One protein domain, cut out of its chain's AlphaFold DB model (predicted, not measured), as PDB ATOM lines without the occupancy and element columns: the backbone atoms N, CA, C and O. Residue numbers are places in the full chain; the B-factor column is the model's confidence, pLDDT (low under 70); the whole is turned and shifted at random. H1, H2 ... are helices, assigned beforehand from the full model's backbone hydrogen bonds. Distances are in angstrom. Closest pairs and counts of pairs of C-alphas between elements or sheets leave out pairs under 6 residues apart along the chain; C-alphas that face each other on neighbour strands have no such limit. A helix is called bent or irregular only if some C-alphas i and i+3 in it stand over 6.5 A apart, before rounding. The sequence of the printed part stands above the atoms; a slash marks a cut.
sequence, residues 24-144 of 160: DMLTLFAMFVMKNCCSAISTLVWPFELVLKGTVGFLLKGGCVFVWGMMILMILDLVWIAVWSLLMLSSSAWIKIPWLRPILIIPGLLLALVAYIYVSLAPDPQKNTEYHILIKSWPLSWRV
ATOM      1  N   ASP A  24      10.018  -8.483   7.463       90.06
ATOM      2  CA  ASP A  24      10.940  -9.455   8.045       90.06
ATOM      3  C   ASP A  24      12.190  -8.789   8.641       90.06
ATOM      4  O   ASP A  24      12.668  -7.758   8.158       90.06
ATOM      5  N   MET A  25      12.763  -9.421   9.671       89.31
ATOM      6  CA  MET A  25      13.921  -8.873  10.387       89.31
ATOM      7  C   MET A  25      15.136  -8.633   9.484       89.31
ATOM      8  O   MET A  25      15.854  -7.659   9.698       89.31
ATOM      9  N   LEU A  26      15.362  -9.469   8.461       90.50
ATOM     10  CA  LEU A  26      16.477  -9.286   7.526       90.50
ATOM     11  C   LEU A  26      16.310  -8.016   6.693       90.50
ATOM     12  O   LEU A  26      17.269  -7.263   6.538       90.50
ATOM     13  N   THR A  27      15.105  -7.751   6.186       90.94
ATOM     14  CA  THR A  27      14.811  -6.515   5.448       90.94
ATOM     15  C   THR A  27      14.983  -5.280   6.333       90.94
ATOM     16  O   THR A  27      15.635  -4.320   5.916       90.94
ATOM     17  N   LEU A  28      14.481  -5.314   7.573       90.94
ATOM     18  CA  LEU A  28      14.654  -4.213   8.529       90.94
ATOM     19  C   LEU A  28      16.131  -3.969   8.864       90.94
ATOM     20  O   LEU A  28      16.585  -2.824   8.875       90.94
ATOM     21  N   PHE A  29      16.894  -5.042   9.081       92.56
ATOM     22  CA  PHE A  29      18.329  -4.964   9.329       92.56
ATOM     23  C   PHE A  29      19.085  -4.401   8.119       92.56
ATOM     24  O   PHE A  29      19.882  -3.479   8.274       92.56
ATOM     25  N   ALA A  30      18.797  -4.881   6.908       91.75
ATOM     26  CA  ALA A  30      19.408  -4.378   5.679       91.75
ATOM     27  C   ALA A  30      19.151  -2.875   5.488       91.75
ATOM     28  O   ALA A  30      20.084  -2.115   5.227       91.75
ATOM     29  N   MET A  31      17.907  -2.428   5.692       91.50
ATOM     30  CA  MET A  31      17.550  -1.007   5.643       91.50
ATOM     31  C   MET A  31      18.288  -0.184   6.706       91.50
ATOM     32  O   MET A  31      18.747   0.925   6.423       91.50
ATOM     33  N   PHE A  32      18.425  -0.716   7.924       91.31
ATOM     34  CA  PHE A  32      19.177  -0.063   8.993       91.31
ATOM     35  C   PHE A  32      20.660   0.084   8.631       91.31
ATOM     36  O   PHE A  32      21.215   1.178   8.757       91.31
ATOM     37  N   VAL A  33      21.295  -0.984   8.139       91.69
ATOM     38  CA  VAL A  33      22.700  -0.958   7.711       91.69
ATOM     39  C   VAL A  33      22.891   0.054   6.583       91.69
ATOM     40  O   VAL A  33      23.740   0.935   6.700       91.69
ATOM     41  N   MET A  34      22.053   0.008   5.542       92.06
ATOM     42  CA  MET A  34      22.122   0.954   4.424       92.06
ATOM     43  C   MET A  34      22.003   2.406   4.882       92.06
ATOM     44  O   MET A  34      22.814   3.242   4.482       92.06
ATOM     45  N   LYS A  35      21.047   2.715   5.766       89.19
ATOM     46  CA  LYS A  35      20.870   4.072   6.298       89.19
ATOM     47  C   LYS A  35      22.139   4.581   6.990       89.19
ATOM     48  O   LYS A  35      22.588   5.688   6.691       89.19
ATOM     49  N   ASN A  36      22.721   3.785   7.887       90.81
ATOM     50  CA  ASN A  36      23.902   4.191   8.654       90.81
ATOM     51  C   ASN A  36      25.160   4.263   7.781       90.81
ATOM     52  O   ASN A  36      25.868   5.270   7.805       90.81
ATOM     53  N   CYS A  37      25.414   3.240   6.961       90.62
ATOM     54  CA  CYS A  37      26.588   3.190   6.097       90.62
ATOM     55  C   CYS A  37      26.560   4.292   5.034       90.62
ATOM     56  O   CYS A  37      27.556   4.992   4.862       90.62
ATOM     57  N   CYS A  38      25.427   4.523   4.361       86.31
ATOM     58  CA  CYS A  38      25.330   5.621   3.400       86.31
ATOM     59  C   CYS A  38      25.450   6.992   4.071       86.31
ATOM     60  O   CYS A  38      25.987   7.907   3.452       86.31
ATOM     61  N   SER A  39      24.983   7.152   5.317       86.12
ATOM     62  CA  SER A  39      25.204   8.389   6.076       86.12
ATOM     63  C   SER A  39      26.691   8.605   6.358       86.12
ATOM     64  O   SER A  39      27.207   9.681   6.074       86.12
ATOM     65  N   ALA A  40      27.394   7.578   6.842       87.88
ATOM     66  CA  ALA A  40      28.830   7.646   7.102       87.88
ATOM     67  C   ALA A  40      29.630   7.948   5.823       87.88
ATOM     68  O   ALA A  40      30.465   8.853   5.812       87.88
ATOM     69  N   ILE A  41      29.323   7.253   4.721       86.75
ATOM     70  CA  ILE A  41      29.954   7.501   3.419       86.75
ATOM     71  C   ILE A  41      29.664   8.924   2.943       86.75
ATOM     72  O   ILE A  41      30.570   9.586   2.453       86.75
ATOM     73  N   SER A  42      28.433   9.418   3.097       85.19
ATOM     74  CA  SER A  42      28.082  10.785   2.697       85.19
ATOM     75  C   SER A  42      28.958  11.822   3.397       85.19
ATOM     76  O   SER A  42      29.426  12.753   2.748       85.19
ATOM     77  N   THR A  43      29.209  11.645   4.695       85.62
ATOM     78  CA  THR A  43      30.080  12.534   5.471       85.62
ATOM     79  C   THR A  43      31.527  12.477   4.980       85.62
ATOM     80  O   THR A  43      32.178  13.511   4.867       85.62
ATOM     81  N   LEU A  44      32.024  11.282   4.642       85.69
ATOM     82  CA  LEU A  44      33.391  11.089   4.145       85.69
ATOM     83  C   LEU A  44      33.592  11.605   2.712       85.69
ATOM     84  O   LEU A  44      34.663  12.111   2.388       85.69
ATOM     85  N   VAL A  45      32.579  11.472   1.852       82.06
ATOM     86  CA  VAL A  45      32.652  11.826   0.424       82.06
ATOM     87  C   VAL A  45      32.393  13.315   0.180       82.06
ATOM     88  O   VAL A  45      32.908  13.866  -0.792       82.06
ATOM     89  N   TRP A  46      31.665  13.992   1.072       81.00
ATOM     90  CA  TRP A  46      31.347  15.420   0.963       81.00
ATOM     91  C   TRP A  46      32.530  16.337   0.576       81.00
ATOM     92  O   TRP A  46      32.377  17.104  -0.381       81.00
ATOM     93  N   PRO A  47      33.720  16.265   1.213       79.44
ATOM     94  CA  PRO A  47      34.849  17.114   0.820       79.44
ATOM     95  C   PRO A  47      35.334  16.842  -0.612       79.44
ATOM     96  O   PRO A  47      35.705  17.773  -1.324       79.44
ATOM     97  N   PHE A  48      35.288  15.589  -1.070       78.81
ATOM     98  CA  PHE A  48      35.689  15.221  -2.430       78.81
ATOM     99  C   PHE A  48      34.688  15.718  -3.475       78.81
ATOM    100  O   PHE A  48      35.092  16.179  -4.542       78.81
ATOM    101  N   GLU A  49      33.390  15.674  -3.162       72.12
ATOM    102  CA  GLU A  49      32.335  16.168  -4.053       72.12
ATOM    103  C   GLU A  49      32.494  17.671  -4.342       72.12
ATOM    104  O   GLU A  49      32.317  18.105  -5.483       72.12
ATOM    105  N   LEU A  50      32.881  18.463  -3.333       71.50
ATOM    106  CA  LEU A  50      33.155  19.896  -3.490       71.50
ATOM    107  C   LEU A  50      34.330  20.158  -4.437       71.50
ATOM    108  O   LEU A  50      34.226  21.002  -5.329       71.50
ATOM    109  N   VAL A  51      35.425  19.410  -4.271       73.56
ATOM    110  CA  VAL A  51      36.606  19.534  -5.134       73.56
ATOM    111  C   VAL A  51      36.247  19.166  -6.569       73.56
ATOM    112  O   VAL A  51      36.500  19.964  -7.467       73.56
ATOM    113  N   LEU A  52      35.596  18.015  -6.780       70.31
ATOM    114  CA  LEU A  52      35.211  17.516  -8.104       70.31
ATOM    115  C   LEU A  52      34.300  18.490  -8.858       70.31
ATOM    116  O   LEU A  52      34.528  18.748 -10.040       70.31
ATOM    117  N   LYS A  53      33.301  19.079  -8.190       67.69
ATOM    118  CA  LYS A  53      32.437  20.101  -8.808       67.69
ATOM    119  C   LYS A  53      33.237  21.327  -9.261       67.69
ATOM    120  O   LYS A  53      32.981  21.851 -10.346       67.69
ATOM    121  N   GLY A  54      34.226  21.751  -8.472       66.00
ATOM    122  CA  GLY A  54      35.113  22.866  -8.809       66.00
ATOM    123  C   GLY A  54      36.058  22.572  -9.983       66.00
ATOM    124  O   GLY A  54      36.161  23.382 -10.906       66.00
ATOM    125  N   THR A  55      36.724  21.412  -9.995       65.81
ATOM    126  CA  THR A  55      37.691  21.044 -11.049       65.81
ATOM    127  C   THR A  55      37.034  20.686 -12.375       65.81
ATOM    128  O   THR A  55      37.562  21.052 -13.424       65.81
ATOM    129  N   VAL A  56      35.875  20.021 -12.367       61.94
ATOM    130  CA  VAL A  56      35.156  19.667 -13.607       61.94
ATOM    131  C   VAL A  56      34.679  20.928 -14.334       61.94
ATOM    132  O   VAL A  56      34.844  21.033 -15.549       61.94
ATOM    133  N   GLY A  57      34.193  21.934 -13.596       59.94
ATOM    134  CA  GLY A  57      33.839  23.238 -14.169       59.94
ATOM    135  C   GLY A  57      35.030  23.982 -14.793       59.94
ATOM    136  O   GLY A  57      34.846  24.776 -15.716       59.94
ATOM    137  N   PHE A  58      36.253  23.708 -14.332       59.88
ATOM    138  CA  PHE A  58      37.481  24.267 -14.897       59.88
ATOM    139  C   PHE A  58      37.950  23.502 -16.147       59.88
ATOM    140  O   PHE A  58      38.269  24.120 -17.160       59.88
ATOM    141  N   LEU A  59      37.931  22.163 -16.112       59.03
ATOM    142  CA  LEU A  59      38.352  21.294 -17.224       59.03
ATOM    143  C   LEU A  59      37.468  21.451 -18.470       59.03
ATOM    144  O   LEU A  59      37.973  21.395 -19.591       59.03
ATOM    145  N   LEU A  60      36.173  21.726 -18.287       55.16
ATOM    146  CA  LEU A  60      35.233  21.977 -19.385       55.16
ATOM    147  C   LEU A  60      35.519  23.280 -20.160       55.16
ATOM    148  O   LEU A  60      35.002  23.444 -21.263       55.16
ATOM    149  N   LYS A  61      36.356  24.192 -19.639       58.75
ATOM    150  CA  LYS A  61      36.748  25.425 -20.349       58.75
ATOM    151  C   LYS A  61      37.848  25.207 -21.399       58.75
ATOM    152  O   LYS A  61      38.035  26.066 -22.256       58.75
ATOM    153  N   GLY A  62      38.569  24.083 -21.360       57.59
ATOM    154  CA  GLY A  62      39.618  23.753 -22.331       57.59
ATOM    155  C   GLY A  62      39.108  22.826 -23.438       57.59
ATOM    156  O   GLY A  62      38.897  21.642 -23.196       57.59
ATOM    157  N   GLY A  63      38.954  23.326 -24.670       54.12
ATOM    158  CA  GLY A  63      38.315  22.595 -25.782       54.12
ATOM    159  C   GLY A  63      38.904  21.211 -26.126       54.12
ATOM    160  O   GLY A  63      38.149  20.298 -26.446       54.12
ATOM    161  N   CYS A  64      40.220  20.996 -26.004       57.12
ATOM    162  CA  CYS A  64      40.820  19.665 -26.220       57.12
ATOM    163  C   CYS A  64      40.616  18.705 -25.038       57.12
ATOM    164  O   CYS A  64      40.527  17.495 -25.234       57.12
ATOM    165  N   VAL A  65      40.518  19.230 -23.815       64.25
ATOM    166  CA  VAL A  65      40.283  18.429 -22.604       64.25
ATOM    167  C   VAL A  65      38.812  18.017 -22.508       64.25
ATOM    168  O   VAL A  65      38.501  16.940 -22.005       64.25
ATOM    169  N   PHE A  66      37.918  18.822 -23.085       68.19
ATOM    170  CA  PHE A  66      36.487  18.549 -23.180       68.19
ATOM    171  C   PHE A  66      36.176  17.220 -23.885       68.19
ATOM    172  O   PHE A  66      35.418  16.414 -23.353       68.19
ATOM    173  N   VAL A  67      36.786  16.948 -25.046       72.50
ATOM    174  CA  VAL A  67      36.505  15.723 -25.825       72.50
ATOM    175  C   VAL A  67      36.956  14.464 -25.078       72.50
ATOM    176  O   VAL A  67      36.194  13.505 -24.963       72.50
ATOM    177  N   TRP A  68      38.163  14.479 -24.503       71.00
ATOM    178  CA  TRP A  68      38.657  13.374 -23.674       71.00
ATOM    179  C   TRP A  68      37.828  13.193 -22.398       71.00
ATOM    180  O   TRP A  68      37.525  12.062 -22.021       71.00
ATOM    181  N   GLY A  69      37.398  14.296 -21.777       71.56
ATOM    182  CA  GLY A  69      36.487  14.280 -20.635       71.56
ATOM    183  C   GLY A  69      35.154  13.609 -20.970       71.56
ATOM    184  O   GLY A  69      34.742  12.693 -20.265       71.56
ATOM    185  N   MET A  70      34.528  13.983 -22.089       75.12
ATOM    186  CA  MET A  70      33.288  13.363 -22.571       75.12
ATOM    187  C   MET A  70      33.456  11.863 -22.842       75.12
ATOM    188  O   MET A  70      32.581  11.075 -22.493       75.12
ATOM    189  N   MET A  71      34.593  11.444 -23.404       78.62
ATOM    190  CA  MET A  71      34.861  10.027 -23.664       78.62
ATOM    191  C   MET A  71      35.007   9.213 -22.367       78.62
ATOM    192  O   MET A  71      34.459   8.116 -22.262       78.62
ATOM    193  N   ILE A  72      35.687   9.759 -21.352       79.56
ATOM    194  CA  ILE A  72      35.788   9.127 -20.026       79.56
ATOM    195  C   ILE A  72      34.405   9.036 -19.368       79.56
ATOM    196  O   ILE A  72      34.057   7.985 -18.830       79.56
ATOM    197  N   LEU A  73      33.595  10.096 -19.457       77.31
ATOM    198  CA  LEU A  73      32.221  10.100 -18.947       77.31
ATOM    199  C   LEU A  73      31.353   9.031 -19.624       77.31
ATOM    200  O   LEU A  73      30.595   8.355 -18.937       77.31
ATOM    201  N   MET A  74      31.508   8.804 -20.932       80.06
ATOM    202  CA  MET A  74      30.793   7.728 -21.630       80.06
ATOM    203  C   MET A  74      31.162   6.332 -21.109       80.06
ATOM    204  O   MET A  74      30.283   5.487 -20.940       80.06
ATOM    205  N   ILE A  75      32.447   6.075 -20.845       83.12
ATOM    206  CA  ILE A  75      32.895   4.790 -20.281       83.12
ATOM    207  C   ILE A  75      32.333   4.610 -18.868       83.12
ATOM    208  O   ILE A  75      31.846   3.532 -18.524       83.12
ATOM    209  N   LEU A  76      32.367   5.673 -18.064       82.25
ATOM    210  CA  LEU A  76      31.761   5.690 -16.738       82.25
ATOM    211  C   LEU A  76      30.258   5.380 -16.822       82.25
ATOM    212  O   LEU A  76      29.795   4.477 -16.129       82.25
ATOM    213  N   ASP A  77      29.522   6.001 -17.740       81.62
ATOM    214  CA  ASP A  77      28.097   5.727 -17.955       81.62
ATOM    215  C   ASP A  77      27.810   4.253 -18.293       81.62
ATOM    216  O   ASP A  77      26.846   3.676 -17.783       81.62
ATOM    217  N   LEU A  78      28.653   3.602 -19.102       84.69
ATOM    218  CA  LEU A  78      28.505   2.171 -19.401       84.69
ATOM    219  C   LEU A  78      28.693   1.300 -18.152       84.69
ATOM    220  O   LEU A  78      27.892   0.396 -17.897       84.69
ATOM    221  N   VAL A  79      29.719   1.595 -17.348       85.94
ATOM    222  CA  VAL A  79      29.945   0.918 -16.060       85.94
ATOM    223  C   VAL A  79      28.759   1.154 -15.125       85.94
ATOM    224  O   VAL A  79      28.285   0.220 -14.473       85.94
ATOM    225  N   TRP A  80      28.228   2.378 -15.101       85.81
ATOM    226  CA  TRP A  80      27.072   2.726 -14.291       85.81
ATOM    227  C   TRP A  80      25.835   1.914 -14.666       85.81
ATOM    228  O   TRP A  80      25.174   1.379 -13.779       85.81
ATOM    229  N   ILE A  81      25.541   1.759 -15.960       84.88
ATOM    230  CA  ILE A  81      24.398   0.959 -16.426       84.88
ATOM    231  C   ILE A  81      24.500  -0.487 -15.929       84.88
ATOM    232  O   ILE A  81      23.496  -1.052 -15.483       84.88
ATOM    233  N   ALA A  82      25.697  -1.078 -15.953       88.19
ATOM    234  CA  ALA A  82      25.915  -2.432 -15.449       88.19
ATOM    235  C   ALA A  82      25.670  -2.519 -13.931       88.19
ATOM    236  O   ALA A  82      24.892  -3.361 -13.475       88.19
ATOM    237  N   VAL A  83      26.270  -1.611 -13.154       88.94
ATOM    238  CA  VAL A  83      26.106  -1.550 -11.688       88.94
ATOM    239  C   VAL A  83      24.644  -1.313 -11.307       88.94
ATOM    240  O   VAL A  83      24.095  -2.011 -10.454       88.94
ATOM    241  N   TRP A  84      23.989  -0.362 -11.969       88.25
ATOM    242  CA  TRP A  84      22.588  -0.028 -11.750       88.25
ATOM    243  C   TRP A  84      21.666  -1.211 -12.060       88.25
ATOM    244  O   TRP A  84      20.779  -1.523 -11.265       88.25
ATOM    245  N   SER A  85      21.905  -1.914 -13.170       89.31
ATOM    246  CA  SER A  85      21.121  -3.096 -13.545       89.31
ATOM    247  C   SER A  85      21.244  -4.196 -12.492       89.31
ATOM    248  O   SER A  85      20.233  -4.752 -12.063       89.31
ATOM    249  N   LEU A  86      22.459  -4.463 -12.001       92.56
ATOM    250  CA  LEU A  86      22.682  -5.426 -10.918       92.56
ATOM    251  C   LEU A  86      21.988  -5.000  -9.617       92.56
ATOM    252  O   LEU A  86      21.376  -5.832  -8.944       92.56
ATOM    253  N   LEU A  87      22.029  -3.708  -9.275       92.12
ATOM    254  CA  LEU A  87      21.366  -3.177  -8.083       92.12
ATOM    255  C   LEU A  87      19.851  -3.401  -8.165       92.12
ATOM    256  O   LEU A  87      19.239  -3.907  -7.222       92.12
ATOM    257  N   MET A  88      19.261  -3.094  -9.319       92.38
ATOM    258  CA  MET A  88      17.840  -3.292  -9.584       92.38
ATOM    259  C   MET A  88      17.437  -4.764  -9.565       92.38
ATOM    260  O   MET A  88      16.433  -5.112  -8.942       92.38
ATOM    261  N   LEU A  89      18.239  -5.638 -10.175       92.94
ATOM    262  CA  LEU A  89      18.013  -7.081 -10.150       92.94
ATOM    263  C   LEU A  89      18.095  -7.638  -8.727       92.94
ATOM    264  O   LEU A  89      17.206  -8.387  -8.325       92.94
ATOM    265  N   SER A  90      19.095  -7.226  -7.943       93.75
ATOM    266  CA  SER A  90      19.246  -7.672  -6.551       93.75
ATOM    267  C   SER A  90      18.064  -7.237  -5.677       93.75
ATOM    268  O   SER A  90      17.525  -8.043  -4.921       93.75
ATOM    269  N   SER A  91      17.596  -5.996  -5.835       92.75
ATOM    270  CA  SER A  91      16.427  -5.473  -5.124       92.75
ATOM    271  C   SER A  91      15.134  -6.173  -5.563       92.75
ATOM    272  O   SER A  91      14.314  -6.558  -4.730       92.75
ATOM    273  N   SER A  92      14.959  -6.411  -6.864       92.56
ATOM    274  CA  SER A  92      13.808  -7.146  -7.398       92.56
ATOM    275  C   SER A  92      13.773  -8.587  -6.879       92.56
ATOM    276  O   SER A  92      12.728  -9.055  -6.418       92.56
ATOM    277  N   ALA A  93      14.922  -9.269  -6.881       93.50
ATOM    278  CA  ALA A  93      15.067 -10.618  -6.346       93.50
ATOM    279  C   ALA A  93      14.772 -10.665  -4.838       93.50
ATOM    280  O   ALA A  93      14.048 -11.553  -4.393       93.50
ATOM    281  N   TRP A  94      15.230  -9.668  -4.073       93.75
ATOM    282  CA  TRP A  94      14.926  -9.541  -2.645       93.75
ATOM    283  C   TRP A  94      13.421  -9.458  -2.364       93.75
ATOM    284  O   TRP A  94      12.900 -10.114  -1.456       93.75
ATOM    285  N   ILE A  95      12.707  -8.646  -3.149       90.62
ATOM    286  CA  ILE A  95      11.266  -8.434  -2.984       90.62
ATOM    287  C   ILE A  95      10.485  -9.687  -3.396       90.62
ATOM    288  O   ILE A  95       9.564 -10.083  -2.683       90.62
ATOM    289  N   LYS A  96      10.840 -10.303  -4.531       90.69
ATOM    290  CA  LYS A  96      10.071 -11.403  -5.135       90.69
ATOM    291  C   LYS A  96      10.368 -12.778  -4.537       90.69
ATOM    292  O   LYS A  96       9.477 -13.619  -4.545       90.69
ATOM    293  N   ILE A  97      11.588 -13.020  -4.051       92.56
ATOM    294  CA  ILE A  97      12.056 -14.354  -3.645       92.56
ATOM    295  C   ILE A  97      12.527 -14.306  -2.183       92.56
ATOM    296  O   ILE A  97      13.703 -14.052  -1.916       92.56
ATOM    297  N   PRO A  98      11.634 -14.566  -1.206       89.44
ATOM    298  CA  PRO A  98      11.968 -14.473   0.213       89.44
ATOM    299  C   PRO A  98      13.122 -15.379   0.650       89.44
ATOM    300  O   PRO A  98      13.931 -14.961   1.476       89.44
ATOM    301  N   TRP A  99      13.252 -16.583   0.070       89.12
ATOM    302  CA  TRP A  99      14.331 -17.508   0.445       89.12
ATOM    303  C   TRP A  99      15.715 -16.949   0.119       89.12
ATOM    304  O   TRP A  99      16.690 -17.334   0.754       89.12
ATOM    305  N   LEU A 100      15.829 -16.100  -0.909       89.94
ATOM    306  CA  LEU A 100      17.117 -15.690  -1.473       89.94
ATOM    307  C   LEU A 100      17.751 -14.547  -0.664       89.94
ATOM    308  O   LEU A 100      18.936 -14.259  -0.811       89.94
ATOM    309  N   ARG A 101      16.981 -13.923   0.236       91.25
ATOM    310  CA  ARG A 101      17.396 -12.776   1.056       91.25
ATOM    311  C   ARG A 101      18.640 -13.031   1.920       91.25
ATOM    312  O   ARG A 101      19.539 -12.197   1.868       91.25
ATOM    313  N   PRO A 102      18.780 -14.155   2.654       90.56
ATOM    314  CA  PRO A 102      19.984 -14.417   3.447       90.56
ATOM    315  C   PRO A 102      21.256 -14.482   2.593       90.56
ATOM    316  O   PRO A 102      22.320 -14.079   3.044       90.56
ATOM    317  N   ILE A 103      21.143 -14.948   1.346       91.75
ATOM    318  CA  ILE A 103      22.273 -15.050   0.412       91.75
ATOM    319  C   ILE A 103      22.560 -13.687  -0.224       91.75
ATOM    320  O   ILE A 103      23.714 -13.312  -0.408       91.75
ATOM    321  N   LEU A 104      21.513 -12.922  -0.537       90.88
ATOM    322  CA  LEU A 104      21.629 -11.616  -1.184       90.88
ATOM    323  C   LEU A 104      22.076 -10.497  -0.246       90.88
ATOM    324  O   LEU A 104      22.447  -9.437  -0.741       90.88
ATOM    325  N   ILE A 105      22.035 -10.689   1.076       91.50
ATOM    326  CA  ILE A 105      22.229  -9.581   2.017       91.50
ATOM    327  C   ILE A 105      23.627  -8.983   1.916       91.50
ATOM    328  O   ILE A 105      23.766  -7.783   1.717       91.50
ATOM    329  N   ILE A 106      24.660  -9.821   1.964       91.25
ATOM    330  CA  ILE A 106      26.054  -9.387   1.878       91.25
ATOM    331  C   ILE A 106      26.375  -8.825   0.482       91.25
ATOM    332  O   ILE A 106      26.782  -7.663   0.405       91.25
ATOM    333  N   PRO A 107      26.181  -9.569  -0.630       92.75
ATOM    334  CA  PRO A 107      26.530  -9.056  -1.954       92.75
ATOM    335  C   PRO A 107      25.673  -7.850  -2.352       92.75
ATOM    336  O   PRO A 107      26.178  -6.935  -2.998       92.75
ATOM    337  N   GLY A 108      24.405  -7.808  -1.940       91.56
ATOM    338  CA  GLY A 108      23.502  -6.695  -2.206       91.56
ATOM    339  C   GLY A 108      23.876  -5.424  -1.445       91.56
ATOM    340  O   GLY A 108      23.923  -4.356  -2.054       91.56
ATOM    341  N   LEU A 109      24.231  -5.533  -0.158       92.19
ATOM    342  CA  LEU A 109      24.747  -4.404   0.623       92.19
ATOM    343  C   LEU A 109      26.040  -3.857   0.016       92.19
ATOM    344  O   LEU A 109      26.141  -2.657  -0.222       92.19
ATOM    345  N   LEU A 110      27.011  -4.725  -0.282       92.44
ATOM    346  CA  LEU A 110      28.276  -4.306  -0.892       92.44
ATOM    347  C   LEU A 110      28.043  -3.595  -2.228       92.44
ATOM    348  O   LEU A 110      28.573  -2.507  -2.446       92.44
ATOM    349  N   LEU A 111      27.200  -4.167  -3.090       93.25
ATOM    350  CA  LEU A 111      26.836  -3.568  -4.368       93.25
ATOM    351  C   LEU A 111      26.180  -2.193  -4.189       93.25
ATOM    352  O   LEU A 111      26.540  -1.250  -4.891       93.25
ATOM    353  N   ALA A 112      25.244  -2.058  -3.247       91.56
ATOM    354  CA  ALA A 112      24.556  -0.799  -2.985       91.56
ATOM    355  C   ALA A 112      25.499   0.279  -2.427       91.56
ATOM    356  O   ALA A 112      25.409   1.439  -2.833       91.56
ATOM    357  N   LEU A 113      26.448  -0.090  -1.560       90.94
ATOM    358  CA  LEU A 113      27.462   0.834  -1.046       90.94
ATOM    359  C   LEU A 113      28.430   1.288  -2.145       90.94
ATOM    360  O   LEU A 113      28.693   2.484  -2.263       90.94
ATOM    361  N   VAL A 114      28.905   0.365  -2.985       89.25
ATOM    362  CA  VAL A 114      29.756   0.700  -4.140       89.25
ATOM    363  C   VAL A 114      29.004   1.606  -5.110       89.25
ATOM    364  O   VAL A 114      29.542   2.633  -5.520       89.25
ATOM    365  N   ALA A 115      27.744   1.292  -5.422       89.31
ATOM    366  CA  ALA A 115      26.897   2.133  -6.262       89.31
ATOM    367  C   ALA A 115      26.708   3.535  -5.659       89.31
ATOM    368  O   ALA A 115      26.752   4.532  -6.381       89.31
ATOM    369  N   TYR A 116      26.542   3.627  -4.336       88.88
ATOM    370  CA  TYR A 116      26.393   4.901  -3.639       88.88
ATOM    371  C   TYR A 116      27.661   5.754  -3.726       88.88
ATOM    372  O   TYR A 116      27.578   6.940  -4.053       88.88
ATOM    373  N   ILE A 117      28.833   5.160  -3.474       86.25
ATOM    374  CA  ILE A 117      30.133   5.835  -3.601       86.25
ATOM    375  C   ILE A 117      30.341   6.296  -5.041       86.25
ATOM    376  O   ILE A 117      30.641   7.466  -5.272       86.25
ATOM    377  N   TYR A 118      30.121   5.390  -5.996       85.19
ATOM    378  CA  TYR A 118      30.269   5.661  -7.417       85.19
ATOM    379  C   TYR A 118      29.425   6.863  -7.833       85.19
ATOM    380  O   TYR A 118      29.955   7.828  -8.368       85.19
ATOM    381  N   VAL A 119      28.125   6.859  -7.518       80.75
ATOM    382  CA  VAL A 119      27.244   7.978  -7.869       80.75
ATOM    383  C   VAL A 119      27.654   9.247  -7.153       80.75
ATOM    384  O   VAL A 119      27.588  10.309  -7.760       80.75
ATOM    385  N   SER A 120      28.063   9.172  -5.888       78.06
ATOM    386  CA  SER A 120      28.476  10.349  -5.118       78.06
ATOM    387  C   SER A 120      29.712  11.025  -5.720       78.06
ATOM    388  O   SER A 120      29.737  12.249  -5.794       78.06
ATOM    389  N   LEU A 121      30.670  10.239  -6.218       76.94
ATOM    390  CA  LEU A 121      31.923  10.722  -6.808       76.94
ATOM    391  C   LEU A 121      31.859  10.959  -8.323       76.94
ATOM    392  O   LEU A 121      32.712  11.667  -8.851       76.94
ATOM    393  N   ALA A 122      30.891  10.374  -9.031       73.62
ATOM    394  CA  ALA A 122      30.777  10.515 -10.477       73.62
ATOM    395  C   ALA A 122      30.584  11.998 -10.853       73.62
ATOM    396  O   ALA A 122      29.597  12.615 -10.428       73.62
ATOM    397  N   PRO A 123      31.511  12.584 -11.634       63.69
ATOM    398  CA  PRO A 123      31.431  13.978 -12.029       63.69
ATOM    399  C   PRO A 123      30.352  14.134 -13.094       63.69
ATOM    400  O   PRO A 123      30.530  13.692 -14.224       63.69
ATOM    401  N   ASP A 124      29.229  14.762 -12.751       65.94
ATOM    402  CA  ASP A 124      28.196  15.023 -13.745       65.94
ATOM    403  C   ASP A 124      27.374  16.291 -13.442       65.94
ATOM    404  O   ASP A 124      26.769  16.397 -12.367       65.94
ATOM    405  N   PRO A 125      27.336  17.254 -14.383       58.16
ATOM    406  CA  PRO A 125      26.658  18.535 -14.206       58.16
ATOM    407  C   PRO A 125      25.126  18.442 -14.152       58.16
ATOM    408  O   PRO A 125      24.499  19.327 -13.580       58.16
ATOM    409  N   GLN A 126      24.504  17.396 -14.708       62.81
ATOM    410  CA  GLN A 126      23.037  17.255 -14.745       62.81
ATOM    411  C   GLN A 126      22.514  16.310 -13.652       62.81
ATOM    412  O   GLN A 126      21.527  15.592 -13.839       62.81
ATOM    413  N   LYS A 127      23.237  16.166 -12.537       63.62
ATOM    414  CA  LYS A 127      22.941  15.140 -11.529       63.62
ATOM    415  C   LYS A 127      21.762  15.536 -10.666       63.62
ATOM    416  O   LYS A 127      21.887  16.431  -9.840       63.62
ATOM    417  N   ASN A 128      20.641  14.821 -10.816       67.88
ATOM    418  CA  ASN A 128      19.511  14.956  -9.906       67.88
ATOM    419  C   ASN A 128      19.997  14.670  -8.477       67.88
ATOM    420  O   ASN A 128      20.526  13.590  -8.178       67.88
ATOM    421  N   THR A 129      19.821  15.661  -7.608       67.56
ATOM    422  CA  THR A 129      20.253  15.630  -6.216       67.56
ATOM    423  C   THR A 129      19.603  14.501  -5.438       67.56
ATOM    424  O   THR A 129      20.223  14.005  -4.509       67.56
ATOM    425  N   GLU A 130      18.412  14.039  -5.819       70.56
ATOM    426  CA  GLU A 130      17.671  13.000  -5.097       70.56
ATOM    427  C   GLU A 130      17.969  11.569  -5.578       70.56
ATOM    428  O   GLU A 130      17.565  10.600  -4.938       70.56
ATOM    429  N   TYR A 131      18.746  11.387  -6.651       72.56
ATOM    430  CA  TYR A 131      19.011  10.057  -7.221       72.56
ATOM    431  C   TYR A 131      19.686   9.089  -6.236       72.56
ATOM    432  O   TYR A 131      19.470   7.878  -6.252       72.56
ATOM    433  N   HIS A 132      20.473   9.633  -5.315       79.06
ATOM    434  CA  HIS A 132      21.147   8.861  -4.283       79.06
ATOM    435  C   HIS A 132      20.159   8.206  -3.289       79.06
ATOM    436  O   HIS A 132      20.506   7.207  -2.659       79.06
ATOM    437  N   ILE A 133      18.925   8.723  -3.167       81.69
ATOM    438  CA  ILE A 133      17.851   8.156  -2.331       81.69
ATOM    439  C   ILE A 133      17.441   6.778  -2.858       81.69
ATOM    440  O   ILE A 133      17.248   5.849  -2.077       81.69
ATOM    441  N   LEU A 134      17.391   6.614  -4.182       84.88
ATOM    442  CA  LEU A 134      17.092   5.341  -4.836       84.88
ATOM    443  C   LEU A 134      18.065   4.241  -4.388       84.88
ATOM    444  O   LEU A 134      17.652   3.135  -4.041       84.88
ATOM    445  N   ILE A 135      19.357   4.564  -4.341       87.25
ATOM    446  CA  ILE A 135      20.414   3.624  -3.951       87.25
ATOM    447  C   ILE A 135      20.380   3.383  -2.440       87.25
ATOM    448  O   ILE A 135      20.400   2.233  -2.004       87.25
ATOM    449  N   LYS A 136      20.229   4.453  -1.643       87.69
ATOM    450  CA  LYS A 136      20.048   4.369  -0.182       87.69
ATOM    451  C   LYS A 136      18.854   3.500   0.218       87.69
ATOM    452  O   LYS A 136      18.859   2.932   1.303       87.69
ATOM    453  N   SER A 137      17.836   3.416  -0.639       88.62
ATOM    454  CA  SER A 137      16.617   2.652  -0.375       88.62
ATOM    455  C   SER A 137      16.742   1.146  -0.617       88.62
ATOM    456  O   SER A 137      15.754   0.439  -0.430       88.62
ATOM    457  N   TRP A 138      17.909   0.622  -1.015       92.75
ATOM    458  CA  TRP A 138      18.113  -0.828  -1.103       92.75
ATOM    459  C   TRP A 138      17.791  -1.486   0.259       92.75
ATOM    460  O   TRP A 138      18.187  -0.944   1.292       92.75
ATOM    461  N   PRO A 139      17.041  -2.606   0.312       92.31
ATOM    462  CA  PRO A 139      16.669  -3.515  -0.780       92.31
ATOM    463  C   PRO A 139      15.361  -3.177  -1.517       92.31
ATOM    464  O   PRO A 139      14.863  -3.995  -2.290       92.31
ATOM    465  N   LEU A 140      14.792  -1.987  -1.324       92.56
ATOM    466  CA  LEU A 140      13.529  -1.547  -1.931       92.56
ATOM    467  C   LEU A 140      13.704  -0.697  -3.200       92.56
ATOM    468  O   LEU A 140      12.702  -0.284  -3.790       92.56
ATOM    469  N   SER A 141      14.939  -0.469  -3.655       90.25
ATOM    470  CA  SER A 141      15.275   0.347  -4.831       90.25
ATOM    471  C   SER A 141      14.435   0.030  -6.069       90.25
ATOM    472  O   SER A 141      14.004   0.950  -6.757       90.25
ATOM    473  N   TRP A 142      14.140  -1.248  -6.329       89.06
ATOM    474  CA  TRP A 142      13.296  -1.679  -7.445       89.06
ATOM    475  C   TRP A 142      11.867  -1.156  -7.333       89.06
ATOM    476  O   TRP A 142      11.296  -0.717  -8.324       89.06
ATOM    477  N   ARG A 143      11.278  -1.179  -6.134       87.19
ATOM    478  CA  ARG A 143       9.908  -0.694  -5.922       87.19
ATOM    479  C   ARG A 143       9.834   0.830  -5.953       87.19
ATOM    480  O   ARG A 143       8.803   1.363  -6.347       87.19
ATOM    481  N   VAL A 144      10.916   1.517  -5.580       86.56
ATOM    482  CA  VAL A 144      11.034   2.964  -5.801       86.56
ATOM    483  C   VAL A 144      11.122   3.241  -7.304       86.56
ATOM    484  O   VAL A 144      10.334   4.027  -7.810       86.56
TER     485      VAL A 144
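What this domain is: This is residues 24 to 144 of the 160 residues of an uncharacterized protein of SAR202 cluster bacterium (UniProt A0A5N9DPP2). Three long helices run lengthwise: the bent H1 along one side, H2 along the other, and H3 folded back between H2 and the arm H1a. The last stretch turns back along them, with short H4 packed on H3 and H5 on H2. You will find 121 residues with five named helices, H1 to H5 in order, and no named strand: all helix, the packing part aligned, part crossed. The whole is only just compact, close to loose, with a radius of gyration of the C-alphas of 16.3 A, and only just a rod of 53 by 27 by 20 A.

How they stand to each other: Start at H1, residues 25 to 59, one helix by its hydrogen bonds but bent: C-alphas 44 and 47 are 7.0 A apart, and arms H1a, residues 25 to 44, and H1b, residues 47 to 59, stand at a steep tilt of 58 degrees. H2, residues 63 to 96, is apart from H1a. With residues 83 to 94 alone it touches H3, residues 98 to 121, in a helical hairpin at a shallow tilt of 19 degrees; the closest C-alphas, of Trp 94 and Arg 101, are 5.5 A apart. H3 touches H1a, the same way at 13 degrees, a shallow tilt, closest at the C-alphas of Cys 38 and Leu 113, 6.9 A. H4, residues 131 to 136, forms a helical hairpin with residues 112 to 120 of H3 at a steep tilt of 38 degrees, closest at the C-alphas of Tyr 116 and Ile 135, 6.1 A. H5, residues 141 to 144, touches residues 87 to 92 of H2, closest at the C-alphas of Met 88 and Trp 142, 5.3 A. Each O i to N i+4 pair is within hydrogen-bond range in H1a and H1b, against 28 of 30 in H2, 16 of 20 in H3 and 1 of 2 in H4; H5 is too short for such a pair.

Where its parts are: Find C-alpha 25 at (13.921, -8.873, 10.387), where H1a begins its 28.6 A; H1b is 18.9 A long. From C-alpha 63 at (38.315, 22.595, -25.782) H2 runs 48.8 A. H3, 32.9 A, is irregular, with C-alphas 99 and 102 7.1 A apart, and has a kink of 63 degrees near residue 105. H5 ends at C-alpha 144, (11.034, 2.964, -5.801).

The domain as a whole: The C-alphas farthest apart, of Asp 24 and Gly 63, are 54.0 A apart. The printed part has no cut and no long link. Look for low confidence, pLDDT under 70, at residues 53 to 66 and 123 to 129.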